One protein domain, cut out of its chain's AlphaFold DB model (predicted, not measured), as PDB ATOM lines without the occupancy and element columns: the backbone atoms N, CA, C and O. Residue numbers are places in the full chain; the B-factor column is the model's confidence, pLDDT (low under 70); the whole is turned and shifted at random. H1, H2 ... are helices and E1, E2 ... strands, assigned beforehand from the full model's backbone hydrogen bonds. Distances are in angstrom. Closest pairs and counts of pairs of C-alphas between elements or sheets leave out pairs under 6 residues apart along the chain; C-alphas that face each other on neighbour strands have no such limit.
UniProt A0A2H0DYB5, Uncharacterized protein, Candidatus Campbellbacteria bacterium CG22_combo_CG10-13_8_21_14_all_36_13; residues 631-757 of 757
ATOM      1  N   MET A 631      15.615  49.482  43.139       67.38
ATOM      2  CA  MET A 631      14.980  49.238  41.839       67.38
ATOM      3  C   MET A 631      14.495  50.555  41.209       67.38
ATOM      4  O   MET A 631      13.954  51.419  41.901       67.38
ATOM      5  N   ARG A 632      14.686  50.713  39.890       57.34
ATOM      6  CA  ARG A 632      14.116  51.816  39.089       57.34
ATOM      7  C   ARG A 632      12.911  51.304  38.306       57.34
ATOM      8  O   ARG A 632      12.970  50.202  37.769       57.34
ATOM      9  N   PHE A 633      11.849  52.101  38.209       62.47
ATOM     10  CA  PHE A 633      10.591  51.670  37.590       62.47
ATOM     11  C   PHE A 633      10.180  52.490  36.382       62.47
ATOM     12  O   PHE A 633      10.540  53.660  36.246       62.47
ATOM     13  N   ALA A 634       9.383  51.847  35.530       50.59
ATOM     14  CA  ALA A 634       8.662  52.493  34.454       50.59
ATOM     15  C   ALA A 634       7.326  53.017  34.997       50.59
ATOM     16  O   ALA A 634       6.468  52.249  35.427       50.59
ATOM     17  N   THR A 635       7.144  54.333  34.962       50.69
ATOM     18  CA  THR A 635       5.829  54.956  35.112       50.69
ATOM     19  C   THR A 635       5.144  54.905  33.743       50.69
ATOM     20  O   THR A 635       5.649  55.511  32.798       50.69
ATOM     21  N   SER A 636       4.043  54.170  33.587       46.34
ATOM     22  CA  SER A 636       3.250  54.185  32.350       46.34
ATOM     23  C   SER A 636       2.036  55.113  32.484       46.34
ATOM     24  O   SER A 636       1.477  55.271  33.567       46.34
ATOM     25  N   GLU A 637       1.611  55.728  31.376       44.19
ATOM     26  CA  GLU A 637       0.396  56.561  31.299       44.19
ATOM     27  C   GLU A 637      -0.911  55.736  31.271       44.19
ATOM     28  O   GLU A 637      -1.991  56.274  31.011       44.19
ATOM     29  N   GLN A 638      -0.863  54.416  31.491       45.03
ATOM     30  CA  GLN A 638      -2.062  53.596  31.340       45.03
ATOM     31  C   GLN A 638      -3.022  53.724  32.530       45.03
ATOM     32  O   GLN A 638      -2.680  53.503  33.690       45.03
ATOM     33  N   LYS A 639      -4.286  54.015  32.201       43.81
ATOM     34  CA  LYS A 639      -5.436  53.847  33.095       43.81
ATOM     35  C   LYS A 639      -5.579  52.373  33.479       43.81
ATOM     36  O   LYS A 639      -5.747  51.528  32.599       43.81
ATOM     37  N   SER A 640      -5.553  52.077  34.778       44.72
ATOM     38  CA  SER A 640      -5.816  50.736  35.297       44.72
ATOM     39  C   SER A 640      -7.297  50.351  35.167       44.72
ATOM     40  O   SER A 640      -8.170  51.217  35.271       44.72
ATOM     41  N   PRO A 641      -7.592  49.051  34.985       44.22
ATOM     42  CA  PRO A 641      -8.915  48.475  35.217       44.22
ATOM     43  C   PRO A 641      -9.380  48.636  36.679       44.22
ATOM     44  O   PRO A 641      -8.558  48.772  37.589       44.22
ATOM     45  N   ASP A 642     -10.701  48.584  36.883       42.28
ATOM     46  CA  ASP A 642     -11.389  48.673  38.180       42.28
ATOM     47  C   ASP A 642     -10.895  47.601  39.172       42.28
ATOM     48  O   ASP A 642     -11.284  46.432  39.091       42.28
ATOM     49  N   LEU A 643     -10.057  47.986  40.141       48.38
ATOM     50  CA  LEU A 643      -9.558  47.096  41.194       48.38
ATOM     51  C   LEU A 643      -9.606  47.756  42.578       48.38
ATOM     52  O   LEU A 643      -9.433  48.962  42.735       48.38
ATOM     53  N   LYS A 644      -9.893  46.931  43.594       49.00
ATOM     54  CA  LYS A 644     -10.194  47.339  44.976       49.00
ATOM     55  C   LYS A 644      -8.963  47.894  45.701       49.00
ATOM     56  O   LYS A 644      -7.872  47.339  45.597       49.00
ATOM     57  N   SER A 645      -9.170  48.944  46.492       45.34
ATOM     58  CA  SER A 645      -8.167  49.508  47.397       45.34
ATOM     59  C   SER A 645      -7.802  48.526  48.518       45.34
ATOM     60  O   SER A 645      -8.665  47.844  49.077       45.34
ATOM     61  N   VAL A 646      -6.511  48.450  48.850       56.06
ATOM     62  CA  VAL A 646      -5.988  47.647  49.963       56.06
ATOM     63  C   VAL A 646      -5.384  48.613  50.972       56.06
ATOM     64  O   VAL A 646      -4.380  49.261  50.696       56.06
ATOM     65  N   LEU A 647      -6.013  48.740  52.140       50.81
ATOM     66  CA  LEU A 647      -5.523  49.619  53.200       50.81
ATOM     67  C   LEU A 647      -4.331  48.964  53.916       50.81
ATOM     68  O   LEU A 647      -4.410  47.805  54.328       50.81
ATOM     69  N   ALA A 648      -3.236  49.713  54.064       55.59
ATOM     70  CA  ALA A 648      -2.071  49.307  54.846       55.59
ATOM     71  C   ALA A 648      -2.423  49.153  56.338       55.59
ATOM     72  O   ALA A 648      -3.325  49.823  56.845       55.59
ATOM     73  N   ASN A 649      -1.719  48.267  57.049       53.03
ATOM     74  CA  ASN A 649      -1.900  48.112  58.496       53.03
ATOM     75  C   ASN A 649      -1.266  49.282  59.290       53.03
ATOM     76  O   ASN A 649      -0.597  50.142  58.718       53.03
ATOM     77  N   GLU A 650      -1.442  49.308  60.619       48.06
ATOM     78  CA  GLU A 650      -0.913  50.368  61.510       48.06
ATOM     79  C   GLU A 650       0.618  50.564  61.436       48.06
ATOM     80  O   GLU A 650       1.118  51.602  61.864       48.06
ATOM     81  N   TYR A 651       1.353  49.600  60.871       53.12
ATOM     82  CA  TYR A 651       2.811  49.618  60.710       53.12
ATOM     83  C   TYR A 651       3.264  49.922  59.275       53.12
ATOM     84  O   TYR A 651       4.459  49.894  59.004       53.12
ATOM     85  N   GLY A 652       2.336  50.188  58.352       65.69
ATOM     86  CA  GLY A 652       2.651  50.463  56.949       65.69
ATOM     87  C   GLY A 652       2.936  49.241  56.082       65.69
ATOM     88  O   GLY A 652       3.272  49.401  54.913       65.69
ATOM     89  N   ASP A 653       2.746  48.031  56.608       77.25
ATOM     90  CA  ASP A 653       2.885  46.795  55.844       77.25
ATOM     91  C   ASP A 653       1.579  46.440  55.125       77.25
ATOM     92  O   ASP A 653       0.506  46.308  55.728       77.25
ATOM     93  N   ILE A 654       1.695  46.180  53.829       81.38
ATOM     94  CA  ILE A 654       0.663  45.593  52.984       81.38
ATOM     95  C   ILE A 654       1.099  44.164  52.682       81.38
ATOM     96  O   ILE A 654       2.065  43.934  51.955       81.38
ATOM     97  N   VAL A 655       0.399  43.179  53.252       82.69
ATOM     98  CA  VAL A 655       0.637  41.771  52.915       82.69
ATOM     99  C   VAL A 655       0.008  41.499  51.560       82.69
ATOM    100  O   VAL A 655      -1.211  41.433  51.431       82.69
ATOM    101  N   ILE A 656       0.866  41.324  50.568       81.44
ATOM    102  CA  ILE A 656       0.479  41.083  49.188       81.44
ATOM    103  C   ILE A 656       0.095  39.613  49.000       81.44
ATOM    104  O   ILE A 656      -0.981  39.302  48.497       81.44
ATOM    105  N   HIS A 657       0.970  38.697  49.426       82.31
ATOM    106  CA  HIS A 657       0.747  37.260  49.287       82.31
ATOM    107  C   HIS A 657       1.351  36.495  50.468       82.31
ATOM    108  O   HIS A 657       2.536  36.618  50.770       82.31
ATOM    109  N   LYS A 658       0.543  35.678  51.152       82.12
ATOM    110  CA  LYS A 658       0.965  34.991  52.387       82.12
ATOM    111  C   LYS A 658       1.537  33.591  52.150       82.12
ATOM    112  O   LYS A 658       2.534  33.230  52.768       82.12
ATOM    113  N   ASN A 659       0.905  32.814  51.274       88.75
ATOM    114  CA  ASN A 659       1.243  31.404  51.046       88.75
ATOM    115  C   ASN A 659       2.433  31.250  50.096       88.75
ATOM    116  O   ASN A 659       2.810  32.223  49.448       88.75
ATOM    117  N   ASN A 660       2.982  30.034  50.005       87.75
ATOM    118  CA  ASN A 660       4.008  29.693  49.021       87.75
ATOM    119  C   ASN A 660       3.442  29.801  47.601       87.75
ATOM    120  O   ASN A 660       2.359  29.278  47.333       87.75
ATOM    121  N   PHE A 661       4.184  30.433  46.701       89.88
ATOM    122  CA  PHE A 661       3.847  30.503  45.283       89.88
ATOM    123  C   PHE A 661       5.103  30.500  44.413       89.88
ATOM    124  O   PHE A 661       6.218  30.688  44.902       89.88
ATOM    125  N   ASP A 662       4.888  30.245  43.125       90.94
ATOM    126  CA  ASP A 662       5.932  30.216  42.106       90.94
ATOM    127  C   ASP A 662       6.220  31.649  41.617       90.94
ATOM    128  O   ASP A 662       5.319  32.271  41.041       90.94
ATOM    129  N   PRO A 663       7.439  32.180  41.829       89.81
ATOM    130  CA  PRO A 663       7.788  33.548  41.449       89.81
ATOM    131  C   PRO A 663       7.657  33.818  39.945       89.81
ATOM    132  O   PRO A 663       7.375  34.946  39.555       89.81
ATOM    133  N   GLU A 664       7.799  32.808  39.082       89.56
ATOM    134  CA  GLU A 664       7.696  32.997  37.626       89.56
ATOM    135  C   GLU A 664       6.255  33.160  37.129       89.56
ATOM    136  O   GLU A 664       6.042  33.660  36.027       89.56
ATOM    137  N   LYS A 665       5.263  32.766  37.939       87.69
ATOM    138  CA  LYS A 665       3.830  32.887  37.611       87.69
ATOM    139  C   LYS A 665       3.189  34.173  38.118       87.69
ATOM    140  O   LYS A 665       2.080  34.484  37.707       87.69
ATOM    141  N   LEU A 666       3.838  34.848  39.061       86.06
ATOM    142  CA  LEU A 666       3.378  36.085  39.683       86.06
ATOM    143  C   LEU A 666       4.592  36.997  39.800       86.06
ATOM    144  O   LEU A 666       5.217  37.072  40.856       86.06
ATOM    145  N   ASN A 667       4.974  37.634  38.700       87.31
ATOM    146  CA  ASN A 667       6.225  38.379  38.633       87.31
ATOM    147  C   ASN A 667       6.041  39.875  38.432       87.31
ATOM    148  O   ASN A 667       6.962  40.614  38.759       87.31
ATOM    149  N   VAL A 668       4.903  40.346  37.926       86.56
ATOM    150  CA  VAL A 668       4.690  41.785  37.746       86.56
ATOM    151  C   VAL A 668       3.843  42.323  38.885       86.56
ATOM    152  O   VAL A 668       2.671  41.981  38.973       86.56
ATOM    153  N   LEU A 669       4.417  43.181  39.726       86.62
ATOM    154  CA  LEU A 669       3.700  43.926  40.760       86.62
ATOM    155  C   LEU A 669       3.357  45.320  40.230       86.62
ATOM    156  O   LEU A 669       4.259  46.064  39.846       86.62
ATOM    157  N   GLY A 670       2.075  45.684  40.253       85.62
ATOM    158  CA  GLY A 670       1.608  47.028  39.914       85.62
ATOM    159  C   GLY A 670       0.740  47.635  41.011       85.62
ATOM    160  O   GLY A 670      -0.018  46.912  41.655       85.62
ATOM    161  N   PHE A 671       0.865  48.943  41.251       85.00
ATOM    162  CA  PHE A 671       0.025  49.699  42.186       85.00
ATOM    163  C   PHE A 671       0.088  51.214  41.935       85.00
ATOM    164  O   PHE A 671       1.035  51.729  41.337       85.00
ATOM    165  N   TYR A 672      -0.908  51.940  42.445       83.12
ATOM    166  CA  TYR A 672      -0.861  53.395  42.579       83.12
ATOM    167  C   TYR A 672      -0.410  53.760  43.983       83.12
ATOM    168  O   TYR A 672      -0.893  53.190  44.959       83.12
ATOM    169  N   LEU A 673       0.488  54.727  44.088       83.81
ATOM    170  CA  LEU A 673       0.825  55.368  45.346       83.81
ATOM    171  C   LEU A 673       0.338  56.810  45.297       83.81
ATOM    172  O   LEU A 673       0.789  57.597  44.470       83.81
ATOM    173  N   THR A 674      -0.547  57.173  46.208       82.31
ATOM    174  CA  THR A 674      -1.004  58.544  46.387       82.31
ATOM    175  C   THR A 674      -0.314  59.137  47.599       82.31
ATOM    176  O   THR A 674      -0.416  58.564  48.676       82.31
ATOM    177  N   THR A 675       0.344  60.284  47.462       78.38
ATOM    178  CA  THR A 675       0.914  61.026  48.588       78.38
ATOM    179  C   THR A 675       0.285  62.405  48.706       78.38
ATOM    180  O   THR A 675      -0.126  62.995  47.706       78.38
ATOM    181  N   ASP A 676       0.233  62.960  49.913       75.44
ATOM    182  CA  ASP A 676       0.015  64.400  50.064       75.44
ATOM    183  C   ASP A 676       1.168  65.149  49.360       75.44
ATOM    184  O   ASP A 676       2.272  64.608  49.256       75.44
ATOM    185  N   ASP A 677       0.926  66.349  48.811       67.38
ATOM    186  CA  ASP A 677       1.931  67.147  48.072       67.38
ATOM    187  C   ASP A 677       3.024  67.727  48.995       67.38
ATOM    188  O   ASP A 677       3.236  68.937  49.105       67.38
ATOM    189  N   VAL A 678       3.715  66.843  49.709       59.22
ATOM    190  CA  VAL A 678       4.864  67.141  50.549       59.22
ATOM    191  C   VAL A 678       6.114  66.709  49.776       59.22
ATOM    192  O   VAL A 678       6.237  65.535  49.431       59.22
ATOM    193  N   PRO A 679       7.043  67.630  49.463       52.69
ATOM    194  CA  PRO A 679       8.302  67.276  48.817       52.69
ATOM    195  C   PRO A 679       9.131  66.363  49.727       52.69
ATOM    196  O   PRO A 679       9.282  66.645  50.919       52.69
ATOM    197  N   GLY A 680       9.672  65.279  49.174       59.06
ATOM    198  CA  GLY A 680      10.382  64.269  49.952       59.06
ATOM    199  C   GLY A 680      10.762  63.030  49.146       59.06
ATOM    200  O   GLY A 680      10.164  62.725  48.119       59.06
ATOM    201  N   ASN A 681      11.781  62.311  49.625       66.62
ATOM    202  CA  ASN A 681      12.085  60.971  49.136       66.62
ATOM    203  C   ASN A 681      11.281  59.970  49.972       66.62
ATOM    204  O   ASN A 681      11.478  59.914  51.185       66.62
ATOM    205  N   LEU A 682      10.424  59.176  49.342       74.00
ATOM    206  CA  LEU A 682       9.782  58.028  49.968       74.00
ATOM    207  C   LEU A 682      10.535  56.759  49.570       74.00
ATOM    208  O   LEU A 682      10.813  56.538  48.393       74.00
ATOM    209  N   GLU A 683      10.854  55.915  50.545       77.06
ATOM    210  CA  GLU A 683      11.467  54.613  50.297       77.06
ATOM    211  C   GLU A 683      10.454  53.510  50.622       77.06
ATOM    212  O   GLU A 683      10.180  53.241  51.788       77.06
ATOM    213  N   LEU A 684       9.847  52.897  49.605       82.94
ATOM    214  CA  LEU A 684       9.043  51.690  49.804       82.94
ATOM    215  C   LEU A 684       9.982  50.490  49.894       82.94
ATOM    216  O   LEU A 684      11.046  50.496  49.281       82.94
ATOM    217  N   SER A 685       9.592  49.431  50.596       85.62
ATOM    218  CA  SER A 685      10.349  48.177  50.534       85.62
ATOM    219  C   SER A 685       9.452  46.984  50.261       85.62
ATOM    220  O   SER A 685       8.399  46.816  50.866       85.62
ATOM    221  N   ILE A 686       9.858  46.148  49.313       88.25
ATOM    222  CA  ILE A 686       9.214  44.872  49.028       88.25
ATOM    223  C   ILE A 686       9.971  43.817  49.803       88.25
ATOM    224  O   ILE A 686      11.166  43.680  49.580       88.25
ATOM    225  N   SER A 687       9.303  43.058  50.668       89.44
ATOM    226  CA  SER A 687       9.933  41.958  51.395       89.44
ATOM    227  C   SER A 687       9.282  40.609  51.145       89.44
ATOM    228  O   SER A 687       8.080  40.534  50.923       89.44
ATOM    229  N   PHE A 688      10.075  39.539  51.147       90.50
ATOM    230  CA  PHE A 688       9.604  38.167  50.958       90.50
ATOM    231  C   PHE A 688      10.553  37.149  51.599       90.50
ATOM    232  O   PHE A 688      11.722  37.426  51.869       90.50
ATOM    233  N   LYS A 689      10.041  35.937  51.825       89.56
ATOM    234  CA  LYS A 689      10.830  34.773  52.238       89.56
ATOM    235  C   LYS A 689      11.164  33.910  51.037       89.56
ATOM    236  O   LYS A 689      10.277  33.620  50.234       89.56
ATOM    237  N   ASN A 690      12.408  33.452  50.984       88.44
ATOM    238  CA  ASN A 690      12.920  32.532  49.980       88.44
ATOM    239  C   ASN A 690      13.790  31.438  50.619       88.44
ATOM    240  O   ASN A 690      14.004  31.425  51.831       88.44
ATOM    241  N   GLU A 691      14.269  30.507  49.798       85.19
ATOM    242  CA  GLU A 691      15.080  29.359  50.220       85.19
ATOM    243  C   GLU A 691      16.566  29.677  50.461       85.19
ATOM    244  O   GLU A 691      17.265  28.868  51.067       85.19
ATOM    245  N   PHE A 692      17.039  30.856  50.043       81.56
ATOM    246  CA  PHE A 692      18.444  31.273  50.131       81.56
ATOM    247  C   PHE A 692      18.764  32.139  51.357       81.56
ATOM    248  O   PHE A 692      19.930  32.313  51.720       81.56
ATOM    249  N   ASN A 693      17.745  32.718  51.999       65.25
ATOM    250  CA  ASN A 693      17.922  33.746  53.019       65.25
ATOM    251  C   ASN A 693      17.287  33.351  54.364       65.25
ATOM    252  O   ASN A 693      16.128  32.951  54.443       65.25
ATOM    253  N   LYS A 694      18.046  33.485  55.463       57.28
ATOM    254  CA  LYS A 694      17.570  33.172  56.832       57.28
ATOM    255  C   LYS A 694      16.710  34.288  57.447       57.28
ATOM    256  O   LYS A 694      16.182  34.109  58.544       57.28
ATOM    257  N   LYS A 695      16.593  35.438  56.777       61.69
ATOM    258  CA  LYS A 695      15.760  36.591  57.158       61.69
ATOM    259  C   LYS A 695      14.878  37.000  55.978       61.69
ATOM    260  O   LYS A 695      15.210  36.668  54.844       61.69
ATOM    261  N   ASP A 696      13.783  37.708  56.263       71.88
ATOM    262  CA  ASP A 696      12.945  38.328  55.232       71.88
ATOM    263  C   ASP A 696      13.840  39.225  54.371       71.88
ATOM    264  O   ASP A 696      14.458  40.169  54.870       71.88
ATOM    265  N   GLU A 697      13.977  38.878  53.095       74.38
ATOM    266  CA  GLU A 697      14.727  39.695  52.157       74.38
ATOM    267  C   GLU A 697      13.892  40.913  51.818       74.38
ATOM    268  O   GLU A 697      12.680  40.773  51.683       74.38
ATOM    269  N   SER A 698      14.508  42.088  51.689       79.31
ATOM    270  CA  SER A 698      13.793  43.291  51.279       79.31
ATOM    271  C   SER A 698      14.524  44.037  50.175       79.31
ATOM    272  O   SER A 698      15.744  44.167  50.211       79.31
ATOM    273  N   GLN A 699      13.774  44.531  49.201       81.69
ATOM    274  CA  GLN A 699      14.259  45.356  48.106       81.69
ATOM    275  C   GLN A 699      13.615  46.727  48.186       81.69
ATOM    276  O   GLN A 699      12.402  46.829  48.374       81.69
ATOM    277  N   ASN A 700      14.428  47.769  48.048       81.25
ATOM    278  CA  ASN A 700      13.975  49.128  48.279       81.25
ATOM    279  C   ASN A 700      13.635  49.825  46.964       81.25
ATOM    280  O   ASN A 700      14.261  49.642  45.918       81.25
ATOM    281  N   ILE A 701      12.620  50.662  47.053       75.62
ATOM    282  CA  ILE A 701      12.047  51.449  45.981       75.62
ATOM    283  C   ILE A 701      12.152  52.884  46.432       75.62
ATOM    284  O   ILE A 701      11.495  53.265  47.396       75.62
ATOM    285  N   ARG A 702      12.915  53.699  45.716       76.50
ATOM    286  CA  ARG A 702      12.925  55.134  45.978       76.50
ATOM    287  C   ARG A 702      11.973  55.833  45.031       76.50
ATOM    288  O   ARG A 702      12.066  55.677  43.820       76.50
ATOM    289  N   ILE A 703      11.123  56.649  45.622       73.12
ATOM    290  CA  ILE A 703      10.291  57.636  44.958       73.12
ATOM    291  C   ILE A 703      10.831  58.974  45.419       73.12
ATOM    292  O   ILE A 703      10.901  59.246  46.614       73.12
ATOM    293  N   ASP A 704      11.286  59.780  44.482       69.44
ATOM    294  CA  ASP A 704      11.831  61.100  44.755       69.44
ATOM    295  C   ASP A 704      11.023  62.183  44.038       69.44
ATOM    296  O   ASP A 704      10.084  61.913  43.286       69.44
ATOM    297  N   ASP A 705      11.405  63.438  44.267       65.12
ATOM    298  CA  ASP A 705      10.752  64.588  43.640       65.12
ATOM    299  C   ASP A 705      10.898  64.613  42.102       65.12
ATOM    300  O   ASP A 705      10.230  65.411  41.441       65.12
ATOM    301  N   PHE A 706      11.754  63.764  41.522       64.62
ATOM    302  CA  PHE A 706      11.939  63.626  40.074       64.62
ATOM    303  C   PHE A 706      11.155  62.449  39.485       64.62
ATOM    304  O   PHE A 706      11.103  62.298  38.264       64.62
ATOM    305  N   THR A 707      10.525  61.626  40.324       71.38
ATOM    306  CA  THR A 707       9.719  60.493  39.876       71.38
ATOM    307  C   THR A 707       8.428  61.016  39.219       71.38
ATOM    308  O   THR A 707       7.718  61.823  39.837       71.38
ATOM    309  N   PRO A 708       8.105  60.604  37.974       70.56
ATOM    310  CA  PRO A 708       6.910  61.076  37.279       70.56
ATOM    311  C   PRO A 708       5.629  60.790  38.071       70.56
ATOM    312  O   PRO A 708       5.451  59.698  38.611       70.56
ATOM    313  N   HIS A 709       4.739  61.779  38.138       73.50
ATOM    314  CA  HIS A 709       3.489  61.704  38.891       73.50
ATOM    315  C   HIS A 709       2.402  62.591  38.277       73.50
ATOM    316  O   HIS A 709       2.688  63.527  37.529       73.50
ATOM    317  N   ILE A 710       1.152  62.310  38.642       79.31
ATOM    318  CA  ILE A 710      -0.012  63.143  38.334       79.31
ATOM    319  C   ILE A 710      -0.387  63.928  39.593       79.31
ATOM    320  O   ILE A 710      -0.399  63.373  40.690       79.31
ATOM    321  N   LEU A 711      -0.688  65.219  39.450       76.12
ATOM    322  CA  LEU A 711      -1.226  66.043  40.534       76.12
ATOM    323  C   LEU A 711      -2.752  66.112  40.429       76.12
ATOM    324  O   LEU A 711      -3.282  66.732  39.507       76.12
ATOM    325  N   GLU A 712      -3.457  65.535  41.401       78.81
ATOM    326  CA  GLU A 712      -4.916  65.619  41.524       78.81
ATOM    327  C   GLU A 712      -5.302  65.990  42.958       78.81
ATOM    328  O   GLU A 712      -4.839  65.377  43.913       78.81
ATOM    329  N   ASN A 713      -6.155  67.007  43.131       82.50
ATOM    330  CA  ASN A 713      -6.652  67.446  44.445       82.50
ATOM    331  C   ASN A 713      -5.547  67.693  45.500       82.50
ATOM    332  O   ASN A 713      -5.722  67.355  46.670       82.50
ATOM    333  N   ASN A 714      -4.420  68.295  45.096       79.50
ATOM    334  CA  ASN A 714      -3.219  68.515  45.925       79.50
ATOM    335  C   ASN A 714      -2.562  67.225  46.453       79.50
ATOM    336  O   ASN A 714      -1.911  67.237  47.498       79.50
ATOM    337  N   LYS A 715      -2.727  66.116  45.730       78.75
ATOM    338  CA  LYS A 715      -2.039  64.853  45.982       78.75
ATOM    339  C   LYS A 715      -1.224  64.449  44.766       78.75
ATOM    340  O   LYS A 715      -1.658  64.653  43.631       78.75
ATOM    341  N   ARG A 716      -0.047  63.875  45.005       78.38
ATOM    342  CA  ARG A 716       0.784  63.267  43.963       78.38
ATOM    343  C   ARG A 716       0.374  61.815  43.810       78.38
ATOM    344  O   ARG A 716       0.330  61.084  44.791       78.38
ATOM    345  N   ILE A 717       0.071  61.400  42.591       81.12
ATOM    346  CA  ILE A 717      -0.286  60.027  42.255       81.12
ATOM    347  C   ILE A 717       0.835  59.460  41.392       81.12
ATOM    348  O   ILE A 717       1.061  59.913  40.269       81.12
ATOM    349  N   TYR A 718       1.529  58.470  41.931       81.69
ATOM    350  CA  TYR A 718       2.573  57.712  41.262       81.69
ATOM    351  C   TYR A 718       1.989  56.388  40.784       81.69
ATOM    352  O   TYR A 718       1.338  55.682  41.552       81.69
ATOM    353  N   TYR A 719       2.244  56.033  39.530       81.31
ATOM    354  CA  TYR A 719       1.944  54.702  39.014       81.31
ATOM    355  C   TYR A 719       3.224  53.876  38.979       81.31
ATOM    356  O   TYR A 719       4.197  54.264  38.329       81.31
ATOM    357  N   ILE A 720       3.226  52.751  39.687       81.69
ATOM    358  CA  ILE A 720       4.409  51.918  39.870       81.69
ATOM    359  C   ILE A 720       4.099  50.522  39.351       81.69
ATOM    360  O   ILE A 720       3.256  49.832  39.913       81.69
ATOM    361  N   GLU A 721       4.801  50.099  38.301       83.69
ATOM    362  CA  GLU A 721       4.801  48.717  37.820       83.69
ATOM    363  C   GLU A 721       6.242  48.193  37.768       83.69
ATOM    364  O   GLU A 721       7.155  48.867  37.282       83.69
ATOM    365  N   THR A 722       6.461  46.986  38.290       82.75
ATOM    366  CA  THR A 722       7.779  46.351  38.326       82.75
ATOM    367  C   THR A 722       7.718  44.857  38.082       82.75
ATOM    368  O   THR A 722       6.806  44.184  38.554       82.75
ATOM    369  N   ASN A 723       8.721  44.326  37.378       86.62
ATOM    370  CA  ASN A 723       8.923  42.890  37.269       86.62
ATOM    371  C   ASN A 723       9.914  42.410  38.341       86.62
ATOM    372  O   ASN A 723      11.115  42.658  38.258       86.62
ATOM    373  N   LEU A 724       9.407  41.667  39.318       88.25
ATOM    374  CA  LEU A 724      10.159  41.110  40.436       88.25
ATOM    375  C   LEU A 724      11.183  40.050  40.009       88.25
ATOM    376  O   LEU A 724      12.105  39.782  40.774       88.25
ATOM    377  N   LEU A 725      11.117  39.497  38.786       88.88
ATOM    378  CA  LEU A 725      12.197  38.643  38.267       88.88
ATOM    379  C   LEU A 725      13.502  39.412  38.038       88.88
ATOM    380  O   LEU A 725      14.531  38.783  37.813       88.88
ATOM    381  N   GLN A 726      13.502  40.744  38.099       83.62
ATOM    382  CA  GLN A 726      14.741  41.525  38.135       83.62
ATOM    383  C   GLN A 726      15.509  41.345  39.458       83.62
ATOM    384  O   GLN A 726      16.702  41.624  39.509       83.62
ATOM    385  N   ILE A 727      14.855  40.843  40.512       86.62
ATOM    386  CA  ILE A 727      15.481  40.508  41.793       86.62
ATOM    387  C   ILE A 727      16.050  39.085  41.693       86.62
ATOM    388  O   ILE A 727      15.309  38.117  41.484       86.62
ATOM    389  N   HIS A 728      17.368  38.926  41.851       87.94
ATOM    390  CA  HIS A 728      18.044  37.631  41.682       87.94
ATOM    391  C   HIS A 728      17.495  36.543  42.601       87.94
ATOM    392  O   HIS A 728      17.183  35.453  42.143       87.94
ATOM    393  N   THR A 729      17.300  36.829  43.882       87.69
ATOM    394  CA  THR A 729      16.764  35.849  44.839       87.69
ATOM    395  C   THR A 729      15.318  35.471  44.554       87.69
ATOM    396  O   THR A 729      14.958  34.307  44.699       87.69
ATOM    397  N   TYR A 730      14.495  36.414  44.089       90.31
ATOM    398  CA  TYR A 730      13.124  36.144  43.657       90.31
ATOM    399  C   TYR A 730      13.118  35.214  42.439       90.31
ATOM    400  O   TYR A 730      12.427  34.200  42.436       90.31
ATOM    401  N   SER A 731      13.937  35.527  41.429       90.75
ATOM    402  CA  SER A 731      14.023  34.762  40.179       90.75
ATOM    403  C   SER A 731      14.724  33.413  40.307       90.75
ATOM    404  O   SER A 731      14.449  32.529  39.505       90.75
ATOM    405  N   LEU A 732      15.607  33.229  41.291       91.19
ATOM    406  CA  LEU A 732      16.290  31.958  41.548       91.19
ATOM    407  C   LEU A 732      15.447  30.968  42.360       91.19
ATOM    408  O   LEU A 732      15.730  29.771  42.323       91.19
ATOM    409  N   SER A 733      14.446  31.453  43.100       91.31
ATOM    410  CA  SER A 733      13.720  30.651  44.089       91.31
ATOM    411  C   SER A 733      12.704  29.707  43.462       91.31
ATOM    412  O   SER A 733      11.906  30.097  42.606       91.31
ATOM    413  N   ALA A 734      12.647  28.467  43.946       91.44
ATOM    414  CA  ALA A 734      11.557  27.557  43.594       91.44
ATOM    415  C   ALA A 734      10.211  28.036  44.159       91.44
ATOM    416  O   ALA A 734       9.191  27.999  43.470       91.44
ATOM    417  N   LEU A 735      10.212  28.506  45.410       90.69
ATOM    418  CA  LEU A 735       9.030  29.011  46.101       90.69
ATOM    419  C   LEU A 735       9.366  30.245  46.931       90.69
ATOM    420  O   LEU A 735      10.397  30.306  47.601       90.69
ATOM    421  N   ILE A 736       8.431  31.187  46.953       90.56
ATOM    422  CA  ILE A 736       8.483  32.373  47.810       90.56
ATOM    423  C   ILE A 736       7.211  32.499  48.637       90.56
ATOM    424  O   ILE A 736       6.148  32.017  48.246       90.56
ATOM    425  N   SER A 737       7.307  33.142  49.799       90.12
ATOM    426  CA  SER A 737       6.152  33.380  50.673       90.12
ATOM    427  C   SER A 737       6.245  34.706  51.405       90.12
ATOM    428  O   SER A 737       7.305  35.323  51.457       90.12
ATOM    429  N   ASN A 738       5.136  35.122  52.022       88.75
ATOM    430  CA  ASN A 738       5.057  36.367  52.788       88.75
ATOM    431  C   ASN A 738       5.560  37.586  52.001       88.75
ATOM    432  O   ASN A 738       6.307  38.389  52.552       88.75
ATOM    433  N   LEU A 739       5.146  37.722  50.739       88.75
ATOM    434  CA  LEU A 739       5.408  38.925  49.962       88.75
ATOM    435  C   LEU A 739       4.657  40.100  50.599       88.75
ATOM    436  O   LEU A 739       3.436  40.039  50.786       88.75
ATOM    437  N   ARG A 740       5.386  41.153  50.952       89.31
ATOM    438  CA  ARG A 740       4.880  42.363  51.600       89.31
ATOM    439  C   ARG A 740       5.427  43.595  50.904       89.31
ATOM    440  O   ARG A 740       6.558  43.581  50.434       89.31
ATOM    441  N   LEU A 741       4.643  44.659  50.903       87.31
ATOM    442  CA  LEU A 741       5.078  46.005  50.561       87.31
ATOM    443  C   LEU A 741       4.983  46.861  51.818       87.31
ATOM    444  O   LEU A 741       3.900  47.017  52.372       87.31
ATOM    445  N   HIS A 742       6.107  47.391  52.270       85.75
ATOM    446  CA  HIS A 742       6.190  48.320  53.381       85.75
ATOM    447  C   HIS A 742       6.235  49.757  52.862       85.75
ATOM    448  O   HIS A 742       7.041  50.087  51.987       85.75
ATOM    449  N   VAL A 743       5.388  50.604  53.438       80.75
ATOM    450  CA  VAL A 743       5.272  52.034  53.150       80.75
ATOM    451  C   VAL A 743       5.507  52.790  54.465       80.75
ATOM    452  O   VAL A 743       4.595  52.846  55.293       80.75
ATOM    453  N   PRO A 744       6.705  53.357  54.702       64.00
ATOM    454  CA  PRO A 744       7.125  53.811  56.034       64.00
ATOM    455  C   PRO A 744       6.357  55.023  56.594       64.00
ATOM    456  O   PRO A 744       6.474  55.318  57.781       64.00
ATOM    457  N   GLU A 745       5.531  55.705  55.790       62.94
ATOM    458  CA  GLU A 745       4.758  56.887  56.210       62.94
ATOM    459  C   GLU A 745       3.298  56.864  55.714       62.94
ATOM    460  O   GLU A 745       2.852  57.720  54.951       62.94
ATOM    461  N   THR A 746       2.496  55.912  56.195       52.59
ATOM    462  CA  THR A 746       1.067  55.779  55.823       52.59
ATOM    463  C   THR A 746       0.167  56.960  56.193       52.59
ATOM    464  O   THR A 746      -0.978  57.015  55.754       52.59
ATOM    465  N   LYS A 747       0.646  57.926  56.990       57.03
ATOM    466  CA  LYS A 747      -0.125  59.144  57.302       57.03
ATOM    467  C   LYS A 747      -0.273  60.076  56.102       57.03
ATOM    468  O   LYS A 747      -1.294  60.745  56.014       57.03
ATOM    469  N   ASN A 748       0.715  60.079  55.207       64.25
ATOM    470  CA  ASN A 748       0.778  60.973  54.051       64.25
ATOM    471  C   ASN A 748       0.820  60.198  52.728       64.25
ATOM    472  O   ASN A 748       1.015  60.818  51.688       64.25
ATOM    473  N   ALA A 749       0.693  58.864  52.758       73.06
ATOM    474  CA  ALA A 749       0.768  58.005  51.583       73.06
ATOM    475  C   ALA A 749      -0.243  56.844  51.650       73.06
ATOM    476  O   ALA A 749      -0.332  56.153  52.666       73.06
ATOM    477  N   SER A 750      -0.976  56.591  50.563       77.75
ATOM    478  CA  SER A 750      -1.890  55.454  50.396       77.75
ATOM    479  C   SER A 750      -1.552  54.653  49.141       77.75
ATOM    480  O   SER A 750      -1.161  55.217  48.124       77.75
ATOM    481  N   VAL A 751      -1.704  53.330  49.213       79.12
ATOM    482  CA  VAL A 751      -1.522  52.425  48.070       79.12
ATOM    483  C   VAL A 751      -2.886  51.958  47.575       79.12
ATOM    484  O   VAL A 751      -3.718  51.500  48.358       79.12
ATOM    485  N   GLU A 752      -3.120  52.060  46.273       80.19
ATOM    486  CA  GLU A 752      -4.392  51.736  45.628       80.19
ATOM    487  C   GLU A 752      -4.192  50.815  44.418       80.19
ATOM    488  O   GLU A 752      -3.119  50.774  43.817       80.19
ATOM    489  N   ALA A 753      -5.236  50.045  44.088       77.19
ATOM    490  CA  ALA A 753      -5.296  49.109  42.960       77.19
ATOM    491  C   ALA A 753      -4.044  48.221  42.790       77.19
ATOM    492  O   ALA A 753      -3.488  48.109  41.701       77.19
ATOM    493  N   LEU A 754      -3.603  47.580  43.877       80.81
ATOM    494  CA  LEU A 754      -2.489  46.635  43.850       80.81
ATOM    495  C   LEU A 754      -2.867  45.355  43.081       80.81
ATOM    496  O   LEU A 754      -3.888  44.734  43.386       80.81
ATOM    497  N   TYR A 755      -2.043  44.933  42.118       80.38
ATOM    498  CA  TYR A 755      -2.274  43.732  41.306       80.38
ATOM    499  C   TYR A 755      -0.996  42.950  40.979       80.38
ATOM    500  O   TYR A 755       0.114  43.477  41.069       80.38
ATOM    501  N   PHE A 756      -1.192  41.691  40.556       79.94
ATOM    502  CA  PHE A 756      -0.166  40.836  39.954       79.94
ATOM    503  C   PHE A 756      -0.535  40.439  38.530       79.94
ATOM    504  O   PHE A 756      -1.713  40.192  38.254       79.94
ATOM    505  N   LYS A 757       0.468  40.348  37.654       72.50
ATOM    506  CA  LYS A 757       0.369  39.631  36.377       72.50
ATOM    507  C   LYS A 757       1.327  38.450  36.349       72.50
ATOM    508  O   LYS A 757       2.393  38.537  37.014       72.50
TER     509      LYS A 757
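AT A GLANCE: This is residues 631 to 757 of the 757 residues of an uncharacterized protein of Candidatus Campbellbacteria bacterium CG22_combo_CG10-13_8_21_14_all_36_13 (UniProt A0A2H0DYB5). Two antiparallel sheets of four strands, E5 E6 E2 E8 and E1 E7 E3 E4, stand partly face to face as a loose, elongated sandwich, with their edge strands E8 and E1 near each other. H1 lies toward one end and E5 at the opposite end, while residues 633 to 646 wrap loosely round the outside of the first sheet. The printed part has 127 residues with eight named strands and one named helix, in the order E1 E2 E3 E4 E5 E6 H1 E7 E8. The class is mostly strand, though only 60 residues are in named elements, under half. The whole is compact, with a radius of gyration of the C-alphas of 14.4 A, and spans 43 by 28 by 26 A.

IN THESE COORDINATES: In one sheet, E2 is residues 668 to 676, 26.2 A long, E6 is 715 to 723, 26.0 A, E8 is 749 to 756, 20.8 A, and E5 is the short strand 710 to 712. In the other, E3 is residues 682 to 689, 23.4 A, E4 is 697 to 703, 19.8 A, E7 is 737 to 742, 15.2 A, and E1 is 653 to 657. H1 is residues 728 to 732. E1 begins at C-alpha 653 (2.885, 46.795, 55.844), and E8 ends at C-alpha 756 (-0.166, 40.836, 39.954).

HOW THE PARTS SIT: The sheet of order E5 E6 E2 E8 is strongly twisted, and the way across it turns by 58 degrees from edge to edge. E6 and E2 are antiparallel at 164 degrees, with N 673 and O 718 within hydrogen-bond range at 2.8 A. E2 and E8 are antiparallel, with N 672 and O 752 at 2.9 A; E8 bends by 57 degrees at residue 753. E5 and E6 form a hairpin, with N 710 and O 717 at 2.9 A. The sheet of order E1 E7 E3 E4 is only just strongly twisted, with C-alphas up to 4.5 A off its best plane. E7 and E3 are antiparallel at 171 degrees, with N 687 and O 740 at 2.8 A. E3 and E4 form a hairpin, with N 684 and O 701 at 2.8 A. E1 and E7 have N 654 and O 741 at 2.8 A. Between the sheets, E2 and E3 are apart, as are E4 and E6, among others. H1 only grazes the sheet E1 E7 E3 E4, with residues 729 to 730, and is not on the other sheet. In H1 every O i to N i+4 pair is within hydrogen-bond range.

THE WHOLE: The two C-alphas farthest apart, those of Phe 692 and Asn 713, are 44.4 A apart. The printed part has no cut, and no link is long. Residues 631 to 652 form a stretch of 22 residues with no named element. The mean pLDDT of the printed part is 74.9; 38 residues are under 70, namely 631 to 652, 677 to 681, 693 to 695, 704 to 706 and 744 to 748.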